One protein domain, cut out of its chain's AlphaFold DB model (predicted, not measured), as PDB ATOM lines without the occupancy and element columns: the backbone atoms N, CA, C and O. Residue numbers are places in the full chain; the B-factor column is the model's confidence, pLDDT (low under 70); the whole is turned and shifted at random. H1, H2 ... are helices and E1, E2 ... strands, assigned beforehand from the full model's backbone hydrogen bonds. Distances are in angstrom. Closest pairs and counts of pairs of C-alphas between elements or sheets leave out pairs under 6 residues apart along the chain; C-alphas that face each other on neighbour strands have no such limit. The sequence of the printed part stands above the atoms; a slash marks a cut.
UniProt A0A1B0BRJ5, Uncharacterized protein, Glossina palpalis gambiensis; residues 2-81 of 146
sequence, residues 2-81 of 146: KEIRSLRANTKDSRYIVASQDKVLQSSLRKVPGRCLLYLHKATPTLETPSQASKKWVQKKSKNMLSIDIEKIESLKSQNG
ATOM      1  N   LYS A   2       0.572  -8.683 -28.594       60.09
ATOM      2  CA  LYS A   2      -0.556  -8.616 -29.553       60.09
ATOM      3  C   LYS A   2      -1.447  -7.369 -29.374       60.09
ATOM      4  O   LYS A   2      -1.776  -6.711 -30.355       60.09
ATOM      5  N   GLU A   3      -1.730  -6.973 -28.137       62.12
ATOM      6  CA  GLU A   3      -2.625  -5.843 -27.817       62.12
ATOM      7  C   GLU A   3      -2.091  -4.480 -28.278       62.12
ATOM      8  O   GLU A   3      -2.820  -3.692 -28.872       62.12
ATOM      9  N   ILE A   4      -0.785  -4.234 -28.124       69.19
ATOM     10  CA  ILE A   4      -0.123  -2.995 -28.575       69.19
ATOM     11  C   ILE A   4      -0.289  -2.793 -30.089       69.19
ATOM     12  O   ILE A   4      -0.407  -1.669 -30.582       69.19
ATOM     13  N   ARG A   5      -0.286  -3.896 -30.846       70.25
ATOM     14  CA  ARG A   5      -0.432  -3.874 -32.302       70.25
ATOM     15  C   ARG A   5      -1.872  -3.551 -32.713       70.25
ATOM     16  O   ARG A   5      -2.055  -2.751 -33.624       70.25
ATOM     17  N   SER A   6      -2.857  -4.089 -31.993       70.88
ATOM     18  CA  SER A   6      -4.280  -3.762 -32.178       70.88
ATOM     19  C   SER A   6      -4.568  -2.290 -31.860       70.88
ATOM     20  O   SER A   6      -5.127  -1.566 -32.685       70.88
ATOM     21  N   LEU A   7      -4.054  -1.789 -30.729       73.81
ATOM     22  CA  LEU A   7      -4.214  -0.387 -30.334       73.81
ATOM     23  C   LEU A   7      -3.647   0.568 -31.391       73.81
ATOM     24  O   LEU A   7      -4.230   1.611 -31.686       73.81
ATOM     25  N   ARG A   8      -2.518   0.190 -32.006       74.19
ATOM     26  CA  ARG A   8      -1.904   0.938 -33.106       74.19
ATOM     27  C   ARG A   8      -2.761   0.969 -34.367       74.19
ATOM     28  O   ARG A   8      -2.700   1.985 -35.053       74.19
ATOM     29  N   ALA A   9      -3.487  -0.096 -34.690       74.44
ATOM     30  CA  ALA A   9      -4.350  -0.138 -35.866       74.44
ATOM     31  C   ALA A   9      -5.578   0.757 -35.663       74.44
ATOM     32  O   ALA A   9      -5.809   1.666 -36.455       74.44
ATOM     33  N   ASN A  10      -6.268   0.595 -34.532       71.12
ATOM     34  CA  ASN A  10      -7.522   1.299 -34.258       71.12
ATOM     35  C   ASN A  10      -7.334   2.822 -34.213       71.12
ATOM     36  O   ASN A  10      -8.103   3.564 -34.812       71.12
ATOM     37  N   THR A  11      -6.254   3.295 -33.590       70.00
ATOM     38  CA  THR A  11      -5.933   4.731 -33.434       70.00
ATOM     39  C   THR A  11      -5.460   5.422 -34.729       70.00
ATOM     40  O   THR A  11      -5.034   6.575 -34.692       70.00
ATOM     41  N   LYS A  12      -5.424   4.733 -35.883       69.81
ATOM     42  CA  LYS A  12      -5.040   5.339 -37.174       69.81
ATOM     43  C   LYS A  12      -6.173   6.176 -37.753       69.81
ATOM     44  O   LYS A  12      -5.926   7.305 -38.165       69.81
ATOM     45  N   ASP A  13      -7.377   5.618 -37.728       72.56
ATOM     46  CA  ASP A  13      -8.552   6.212 -38.367       72.56
ATOM     47  C   ASP A  13      -9.472   6.881 -37.335       72.56
ATOM     48  O   ASP A  13     -10.232   7.794 -37.651       72.56
ATOM     49  N   SER A  14      -9.342   6.490 -36.066       70.69
ATOM     50  CA  SER A  14     -10.041   7.105 -34.940       70.69
ATOM     51  C   SER A  14      -9.132   8.073 -34.175       70.69
ATOM     52  O   SER A  14      -7.966   7.790 -33.891       70.69
ATOM     53  N   ARG A  15      -9.679   9.240 -33.809       77.31
ATOM     54  CA  ARG A  15      -8.981  10.303 -33.062       77.31
ATOM     55  C   ARG A  15      -8.919  10.007 -31.558       77.31
ATOM     56  O   ARG A  15      -9.306  10.842 -30.746       77.31
ATOM     57  N   TYR A  16      -8.472   8.813 -31.179       86.94
ATOM     58  CA  TYR A  16      -8.301   8.464 -29.769       86.94
ATOM     59  C   TYR A  16      -7.011   9.052 -29.192       86.94
ATOM     60  O   TYR A  16      -5.969   9.101 -29.852       86.94
ATOM     61  N   ILE A  17      -7.080   9.434 -27.917       89.50
ATOM     62  CA  ILE A  17      -5.918   9.765 -27.093       89.50
ATOM     63  C   ILE A  17      -5.607   8.533 -26.251       89.50
ATOM     64  O   ILE A  17      -6.478   8.017 -25.551       89.50
ATOM     65  N   VAL A  18      -4.375   8.039 -26.330       90.81
ATOM     66  CA  VAL A  18      -3.969   6.856 -25.567       90.81
ATOM     67  C   VAL A  18      -3.457   7.302 -24.203       90.81
ATOM     68  O   VAL A  18      -2.427   7.969 -24.126       90.81
ATOM     69  N   ALA A  19      -4.152   6.916 -23.134       93.88
ATOM     70  CA  ALA A  19      -3.724   7.167 -21.763       93.88
ATOM     71  C   ALA A  19      -2.966   5.951 -21.203       93.88
ATOM     72  O   ALA A  19      -3.556   4.888 -21.031       93.88
ATOM     73  N   SER A  20      -1.658   6.064 -20.954       92.81
ATOM     74  CA  SER A  20      -0.861   4.943 -20.428       92.81
ATOM     75  C   SER A  20       0.385   5.396 -19.672       92.81
ATOM     76  O   SER A  20       1.065   6.327 -20.098       92.81
ATOM     77  N   GLN A  21       0.732   4.679 -18.598       93.81
ATOM     78  CA  GLN A  21       1.967   4.871 -17.825       93.81
ATOM     79  C   GLN A  21       3.118   3.947 -18.274       93.81
ATOM     80  O   GLN A  21       4.264   4.145 -17.869       93.81
ATOM     81  N   ASP A  22       2.840   2.949 -19.122       93.88
ATOM     82  CA  ASP A  22       3.858   2.002 -19.583       93.88
ATOM     83  C   ASP A  22       4.824   2.664 -20.581       93.88
ATOM     84  O   ASP A  22       4.458   3.075 -21.688       93.88
ATOM     85  N   LYS A  23       6.104   2.717 -20.199       92.19
ATOM     86  CA  LYS A  23       7.182   3.306 -21.000       92.19
ATOM     87  C   LYS A  23       7.415   2.562 -22.315       92.19
ATOM     88  O   LYS A  23       7.772   3.202 -23.312       92.19
ATOM     89  N   VAL A  24       7.223   1.240 -22.343       92.81
ATOM     90  CA  VAL A  24       7.437   0.423 -23.548       92.81
ATOM     91  C   VAL A  24       6.364   0.749 -24.583       92.81
ATOM     92  O   VAL A  24       6.683   1.056 -25.738       92.81
ATOM     93  N   LEU A  25       5.099   0.780 -24.156       89.81
ATOM     94  CA  LEU A  25       3.976   1.187 -24.995       89.81
ATOM     95  C   LEU A  25       4.118   2.631 -25.497       89.81
ATOM     96  O   LEU A  25       4.000   2.869 -26.702       89.81
ATOM     97  N   GLN A  26       4.442   3.585 -24.620       92.56
ATOM     98  CA  GLN A  26       4.651   4.984 -25.016       92.56
ATOM     99  C   GLN A  26       5.756   5.118 -26.075       92.56
ATOM    100  O   GLN A  26       5.561   5.746 -27.116       92.56
ATOM    101  N   SER A  27       6.907   4.474 -25.857       92.31
ATOM    102  CA  SER A  27       8.036   4.503 -26.799       92.31
ATOM    103  C   SER A  27       7.669   3.897 -28.151       92.31
ATOM    104  O   SER A  27       8.074   4.387 -29.205       92.31
ATOM    105  N   SER A  28       6.857   2.841 -28.130       90.94
ATOM    106  CA  SER A  28       6.297   2.207 -29.318       90.94
ATOM    107  C   SER A  28       5.357   3.155 -30.079       90.94
ATOM    108  O   SER A  28       5.432   3.236 -31.308       90.94
ATOM    109  N   LEU A  29       4.500   3.906 -29.382       89.81
ATOM    110  CA  LEU A  29       3.546   4.843 -29.986       89.81
ATOM    111  C   LEU A  29       4.216   6.110 -30.536       89.81
ATOM    112  O   LEU A  29       3.856   6.547 -31.626       89.81
ATOM    113  N   ARG A  30       5.263   6.632 -29.880       92.12
ATOM    114  CA  ARG A  30       6.036   7.804 -30.352       92.12
ATOM    115  C   ARG A  30       6.672   7.619 -31.733       92.12
ATOM    116  O   ARG A  30       6.903   8.608 -32.430       92.12
ATOM    117  N   LYS A  31       6.954   6.373 -32.135       91.50
ATOM    118  CA  LYS A  31       7.514   6.034 -33.458       91.50
ATOM    119  C   LYS A  31       6.524   6.272 -34.602       91.50
ATOM    120  O   LYS A  31       6.951   6.443 -35.739       91.50
ATOM    121  N   VAL A  32       5.223   6.278 -34.314       88.50
ATOM    122  CA  VAL A  32       4.163   6.446 -35.311       88.50
ATOM    123  C   VAL A  32       3.695   7.909 -35.297       88.50
ATOM    124  O   VAL A  32       3.445   8.457 -34.221       88.50
ATOM    125  N   PRO A  33       3.596   8.582 -36.457       90.81
ATOM    126  CA  PRO A  33       3.081   9.946 -36.517       90.81
ATOM    127  C   PRO A  33       1.571   9.997 -36.228       90.81
ATOM    128  O   PRO A  33       0.840   9.061 -36.545       90.81
ATOM    129  N   GLY A  34       1.099  11.112 -35.665       87.38
ATOM    130  CA  GLY A  34      -0.330  11.394 -35.478       87.38
ATOM    131  C   GLY A  34      -0.964  10.768 -34.234       87.38
ATOM    132  O   GLY A  34      -2.185  10.734 -34.138       87.38
ATOM    133  N   ARG A  35      -0.166  10.273 -33.281       88.00
ATOM    134  CA  ARG A  35      -0.668   9.691 -32.028       88.00
ATOM    135  C   ARG A  35      -0.485  10.636 -30.854       88.00
ATOM    136  O   ARG A  35       0.599  11.183 -30.658       88.00
ATOM    137  N   CYS A  36      -1.558  10.798 -30.086       90.00
ATOM    138  CA  CYS A  36      -1.583  11.597 -28.873       90.00
ATOM    139  C   CYS A  36      -1.509  10.677 -27.650       90.00
ATOM    140  O   CYS A  36      -2.207   9.660 -27.591       90.00
ATOM    141  N   LEU A  37      -0.637  11.025 -26.706       92.56
ATOM    142  CA  LEU A  37      -0.374  10.268 -25.488       92.56
ATOM    143  C   LEU A  37      -0.741  11.122 -24.277       92.56
ATOM    144  O   LEU A  37      -0.366  12.288 -24.210       92.56
ATOM    145  N   LEU A  38      -1.443  10.528 -23.321       95.12
ATOM    146  CA  LEU A  38      -1.739  11.101 -22.014       95.12
ATOM    147  C   LEU A  38      -1.085  10.207 -20.956       95.12
ATOM    148  O   LEU A  38      -1.186   8.982 -21.015       95.12
ATOM    149  N   TYR A  39      -0.384  10.794 -19.995       95.69
ATOM    150  CA  TYR A  39       0.215  10.038 -18.896       95.69
ATOM    151  C   TYR A  39       0.208  10.871 -17.622       95.69
ATOM    152  O   TYR A  39       0.006  12.083 -17.664       95.69
ATOM    153  N   LEU A  40       0.425  10.229 -16.480       96.75
ATOM    154  CA  LEU A  40       0.515  10.928 -15.207       96.75
ATOM    155  C   LEU A  40       1.980  11.246 -14.914       96.75
ATOM    156  O   LEU A  40       2.826  10.355 -14.795       96.75
ATOM    157  N   HIS A  41       2.292  12.531 -14.785       94.38
ATOM    158  CA  HIS A  41       3.551  12.969 -14.200       94.38
ATOM    159  C   HIS A  41       3.314  13.213 -12.705       94.38
ATOM    160  O   HIS A  41       2.779  14.247 -12.315       94.38
ATOM    161  N   LYS A  42       3.666  12.238 -11.858       92.50
ATOM    162  CA  LYS A  42       3.226  12.189 -10.451       92.50
ATOM    163  C   LYS A  42       1.689  12.143 -10.378       92.50
ATOM    164  O   LYS A  42       1.105  11.198 -10.893       92.50
ATOM    165  N   ALA A  43       1.048  13.147  -9.784       93.06
ATOM    166  CA  ALA A  43      -0.406  13.244  -9.657       93.06
ATOM    167  C   ALA A  43      -1.066  14.113 -10.746       93.06
ATOM    168  O   ALA A  43      -2.277  14.308 -10.717       93.06
ATOM    169  N   THR A  44      -0.299  14.656 -11.700       96.38
ATOM    170  CA  THR A  44      -0.843  15.552 -12.732       96.38
ATOM    171  C   THR A  44      -0.987  14.834 -14.076       96.38
ATOM    172  O   THR A  44       0.014  14.297 -14.567       96.38
ATOM    173  N   PRO A  45      -2.179  14.832 -14.708       95.69
ATOM    174  CA  PRO A  45      -2.352  14.342 -16.071       95.69
ATOM    175  C   PRO A  45      -1.683  15.292 -17.063       95.69
ATOM    176  O   PRO A  45      -2.030  16.465 -17.167       95.69
ATOM    177  N   THR A  46      -0.717  14.760 -17.801       96.31
ATOM    178  CA  THR A  46       0.094  15.498 -18.763       96.31
ATOM    179  C   THR A  46      -0.162  14.957 -20.158       96.31
ATOM    180  O   THR A  46       0.123  13.794 -20.458       96.31
ATOM    181  N   LEU A  47      -0.686  15.821 -21.026       95.50
ATOM    182  CA  LEU A  47      -0.791  15.533 -22.450       95.50
ATOM    183  C   LEU A  47       0.588  15.691 -23.095       95.50
ATOM    184  O   LEU A  47       1.241  16.727 -22.960       95.50
ATOM    185  N   GLU A  48       1.049  14.660 -23.790       92.94
ATOM    186  CA  GLU A  48       2.354  14.677 -24.431       92.94
ATOM    187  C   GLU A  48       2.359  15.617 -25.642       92.94
ATOM    188  O   GLU A  48       1.439  15.643 -26.462       92.94
ATOM    189  N   THR A  49       3.454  16.359 -25.796       93.06
ATOM    190  CA  THR A  49       3.723  17.125 -27.015       93.06
ATOM    191  C   THR A  49       3.819  16.206 -28.240       93.06
ATOM    192  O   THR A  49       4.219  15.047 -28.103       93.06
ATOM    193  N   PRO A  50       3.542  16.700 -29.463       92.25
ATOM    194  CA  PRO A  50       3.609  15.871 -30.661       92.25
ATOM    195  C   PRO A  50       4.987  15.224 -30.839       92.25
ATOM    196  O   PRO A  50       6.028  15.887 -30.748       92.25
ATOM    197  N   SER A  51       4.977  13.925 -31.147       93.75
ATOM    198  CA  SER A  51       6.191  13.128 -31.321       93.75
ATOM    199  C   SER A  51       7.076  13.651 -32.457       93.75
ATOM    200  O   SER A  51       6.610  14.283 -33.410       93.75
ATOM    201  N   GLN A  52       8.371  13.330 -32.407       94.50
ATOM    202  CA  GLN A  52       9.308  13.682 -33.482       94.50
ATOM    203  C   GLN A  52       8.894  13.082 -34.833       94.50
ATOM    204  O   GLN A  52       9.040  13.735 -35.865       94.50
ATOM    205  N   ALA A  53       8.318  11.875 -34.833       93.62
ATOM    206  CA  ALA A  53       7.753  11.267 -36.035       93.62
ATOM    207  C   ALA A  53       6.627  12.133 -36.627       93.62
ATOM    208  O   ALA A  53       6.625  12.400 -37.829       93.62
ATOM    209  N   SER A  54       5.723  12.638 -35.780       93.06
ATOM    210  CA  SER A  54       4.636  13.535 -36.195       93.06
ATOM    211  C   SER A  54       5.171  14.846 -36.764       93.06
ATOM    212  O   SER A  54       4.761  15.255 -37.848       93.06
ATOM    213  N   LYS A  55       6.140  15.473 -36.083       94.94
ATOM    214  CA  LYS A  55       6.777  16.717 -36.548       94.94
ATOM    215  C   LYS A  55       7.427  16.539 -37.921       94.94
ATOM    216  O   LYS A  55       7.180  17.340 -38.818       94.94
ATOM    217  N   LYS A  56       8.198  15.462 -38.115       95.12
ATOM    218  CA  LYS A  56       8.834  15.142 -39.405       95.12
ATOM    219  C   LYS A  56       7.811  14.892 -40.510       95.12
ATOM    220  O   LYS A  56       7.993  15.372 -41.626       95.12
ATOM    221  N   TRP A  57       6.733  14.167 -40.210       93.94
ATOM    222  CA  TRP A  57       5.672  13.901 -41.180       93.94
ATOM    223  C   TRP A  57       4.979  15.190 -41.629       93.94
ATOM    224  O   TRP A  57       4.835  15.412 -42.830       93.94
ATOM    225  N   VAL A  58       4.634  16.073 -40.684       93.31
ATOM    226  CA  VAL A  58       4.041  17.384 -40.990       93.31
ATOM    227  C   VAL A  58       5.002  18.232 -41.813       93.31
ATOM    228  O   VAL A  58       4.589  18.748 -42.839       93.31
ATOM    229  N   GLN A  59       6.282  18.314 -41.436       93.31
ATOM    230  CA  GLN A  59       7.285  19.063 -42.206       93.31
ATOM    231  C   GLN A  59       7.447  18.535 -43.636       93.31
ATOM    232  O   GLN A  59       7.594  19.317 -44.572       93.31
ATOM    233  N   LYS A  60       7.426  17.212 -43.830       92.44
ATOM    234  CA  LYS A  60       7.486  16.608 -45.168       92.44
ATOM    235  C   LYS A  60       6.232  16.941 -45.978       92.44
ATOM    236  O   LYS A  60       6.341  17.344 -47.130       92.44
ATOM    237  N   LYS A  61       5.050  16.804 -45.371       89.94
ATOM    238  CA  LYS A  61       3.771  17.104 -46.025       89.94
ATOM    239  C   LYS A  61       3.637  18.590 -46.364       89.94
ATOM    240  O   LYS A  61       3.218  18.914 -47.467       89.94
ATOM    241  N   SER A  62       4.033  19.477 -45.452       88.38
ATOM    242  CA  SER A  62       3.974  20.922 -45.657       88.38
ATOM    243  C   SER A  62       4.927  21.371 -46.755       88.38
ATOM    244  O   SER A  62       4.530  22.177 -47.580       88.38
ATOM    245  N   LYS A  63       6.150  20.825 -46.827       85.94
ATOM    246  CA  LYS A  63       7.083  21.126 -47.927       85.94
ATOM    247  C   LYS A  63       6.475  20.811 -49.295       85.94
ATOM    248  O   LYS A  63       6.550  21.651 -50.180       85.94
ATOM    249  N   ASN A  64       5.833  19.651 -49.430       79.25
ATOM    250  CA  ASN A  64       5.194  19.244 -50.682       79.25
ATOM    251  C   ASN A  64       3.970  20.104 -51.043       79.25
ATOM    252  O   ASN A  64       3.698  20.308 -52.218       79.25
ATOM    253  N   MET A  65       3.211  20.584 -50.051       78.44
ATOM    254  CA  MET A  65       2.082  21.490 -50.308       78.44
ATOM    255  C   MET A  65       2.562  22.891 -50.689       78.44
ATOM    256  O   MET A  65       2.105  23.437 -51.684       78.44
ATOM    257  N   LEU A  66       3.549  23.426 -49.964       75.69
ATOM    258  CA  LEU A  66       4.098  24.756 -50.220       75.69
ATOM    259  C   LEU A  66       4.682  24.890 -51.631       75.69
ATOM    260  O   LEU A  66       4.534  25.947 -52.228       75.69
ATOM    261  N   SER A  67       5.318  23.850 -52.182       73.94
ATOM    262  CA  SER A  67       5.827  23.897 -53.561       73.94
ATOM    263  C   SER A  67       4.704  24.045 -54.591       73.94
ATOM    264  O   SER A  67       4.793  24.902 -55.464       73.94
ATOM    265  N   ILE A  68       3.620  23.277 -54.439       74.00
ATOM    266  CA  ILE A  68       2.444  23.355 -55.322       74.00
ATOM    267  C   ILE A  68       1.778  24.730 -55.194       74.00
ATOM    268  O   ILE A  68       1.380  25.336 -56.189       74.00
ATOM    269  N   ASP A  69       1.677  25.240 -53.967       78.69
ATOM    270  CA  ASP A  69       1.067  26.537 -53.707       78.69
ATOM    271  C   ASP A  69       1.884  27.679 -54.320       78.69
ATOM    272  O   ASP A  69       1.293  28.606 -54.863       78.69
ATOM    273  N   ILE A  70       3.220  27.621 -54.294       82.62
ATOM    274  CA  ILE A  70       4.081  28.655 -54.894       82.62
ATOM    275  C   ILE A  70       3.877  28.731 -56.410       82.62
ATOM    276  O   ILE A  70       3.601  29.816 -56.919       82.62
ATOM    277  N   GLU A  71       3.934  27.601 -57.119       83.00
ATOM    278  CA  GLU A  71       3.722  27.551 -58.576       83.00
ATOM    279  C   GLU A  71       2.313  28.032 -58.959       83.00
ATOM    280  O   GLU A  71       2.111  28.805 -59.903       83.00
ATOM    281  N   LYS A  72       1.308  27.635 -58.171       86.75
ATOM    282  CA  LYS A  72      -0.069  28.101 -58.352       86.75
ATOM    283  C   LYS A  72      -0.206  29.600 -58.081       86.75
ATOM    284  O   LYS A  72      -0.901  30.299 -58.811       86.75
ATOM    285  N   ILE A  73       0.459  30.121 -57.055       86.25
ATOM    286  CA  ILE A  73       0.464  31.554 -56.747       86.25
ATOM    287  C   ILE A  73       1.153  32.342 -57.869       86.25
ATOM    288  O   ILE A  73       0.674  33.416 -58.227       86.25
ATOM    289  N   GLU A  74       2.251  31.845 -58.434       86.06
ATOM    290  CA  GLU A  74       2.957  32.493 -59.547       86.06
ATOM    291  C   GLU A  74       2.138  32.500 -60.841       86.06
ATOM    292  O   GLU A  74       2.052  33.541 -61.503       86.06
ATOM    293  N   SER A  75       1.467  31.393 -61.169       87.38
ATOM    294  CA  SER A  75       0.558  31.346 -62.323       87.38
ATOM    295  C   SER A  75      -0.627  32.302 -62.152       87.38
ATOM    296  O   SER A  75      -0.900  33.092 -63.055       87.38
ATOM    297  N   LEU A  76      -1.253  32.337 -60.969       87.12
ATOM    298  CA  LEU A  76      -2.334  33.282 -60.658       87.12
ATOM    299  C   LEU A  76      -1.868  34.746 -60.697       87.12
ATOM    300  O   LEU A  76      -2.580  35.609 -61.207       87.12
ATOM    301  N   LYS A  77      -0.663  35.051 -60.194       87.44
ATOM    302  CA  LYS A  77      -0.071  36.400 -60.294       87.44
ATOM    303  C   LYS A  77       0.145  36.818 -61.745       87.44
ATOM    304  O   LYS A  77      -0.099  37.977 -62.067       87.44
ATOM    305  N   SER A  78       0.591  35.891 -62.591       85.44
ATOM    306  CA  SER A  78       0.826  36.144 -64.017       85.44
ATOM    307  C   SER A  78      -0.487  36.369 -64.767       85.44
ATOM    308  O   SER A  78      -0.602  37.345 -65.502       85.44
ATOM    309  N   GLN A  79      -1.507  35.536 -64.518       87.62
ATOM    310  CA  GLN A  79      -2.849  35.706 -65.093       87.62
ATOM    311  C   GLN A  79      -3.488  37.045 -64.710       87.62
ATOM    312  O   GLN A  79      -4.131  37.680 -65.540       87.62
ATOM    313  N   ASN A  80      -3.277  37.497 -63.474       86.12
ATOM    314  CA  ASN A  80      -3.845  38.749 -62.977       86.12
ATOM    315  C   ASN A  80      -2.969  39.983 -63.271       86.12
ATOM    316  O   ASN A  80      -3.265  41.064 -62.767       86.12
ATOM    317  N   GLY A  81      -1.875  39.840 -64.031       80.50
ATOM    318  CA  GLY A  81      -0.993  40.956 -64.400       80.50
ATOM    319  C   GLY A  81      -0.208  41.576 -63.233       80.50
ATOM    320  O   GLY A  81       0.284  42.693 -63.346       80.50
TER     321      GLY A  81
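AT A GLANCE: This is residues 2 to 81 of the 146 residues of an uncharacterized protein of Glossina palpalis gambiensis (UniProt A0A1B0BRJ5). A small head of a three-stranded sheet and two short helices has one long helical arm: H3 runs away from the head, and residues 59 to 81 stick out free. In the head, H2 packs over E2, H1 only grazes the sheet with its residues 7 to 11, and E2 and E3 form a hairpin. The printed part has 80 residues, with three helices and three strands in the order H1 E1 H2 E2 E3 H3; the sheet, E1 E2 E3, is mixed, and so is the class, helices and strands. The whole is extended, with a radius of gyration of the C-alphas of 18.7 A and spans of 61 by 29 by 18 A.

IN THESE COORDINATES: H1, residues 2 to 13, begins at C-alpha 2 (-0.556, -8.616, -29.553) and is 19.0 A long. E1 is residues 17 to 19, H2 residues 23 to 30, E2 residues 36 to 41 over 15.6 A, and E3 residues 44 to 47. H3, residues 52 to 79, is 40.4 A long and ends at C-alpha 79 (-2.849, 35.706, -65.093).

HOW THE PARTS SIT: E1 and E2 are parallel, with N 38 and O 18 2.9 A apart; E2 and E3 are antiparallel, with N 46 and O 39 2.8 A apart. E1, H2 and E2 form a strand-helix-strand unit, two parallel neighbour strands with a helix between, whose crossover is right-handed. H2 is on the sheet at a height of 10.0 A; the C-alphas of Gln 26 and Leu 37, its closest to E2, are 7.3 A apart. H1 and H2 are close but not clearly touching, with the C-alphas of Ile 4 and Leu 25 closest at 6.9 A. H3 is not on the sheet and is apart from H1. Every O i to N i+4 pair is within hydrogen-bond range in H2, against 6 of 8 in H1 and 23 of 24 in H3.

THE WHOLE: The C-alphas of Ala 43 and Gly 81 are the farthest apart, 61.4 A. The printed part has no cut, and its links are tight. Residues 2 to 4 and 12 have pLDDT under 70.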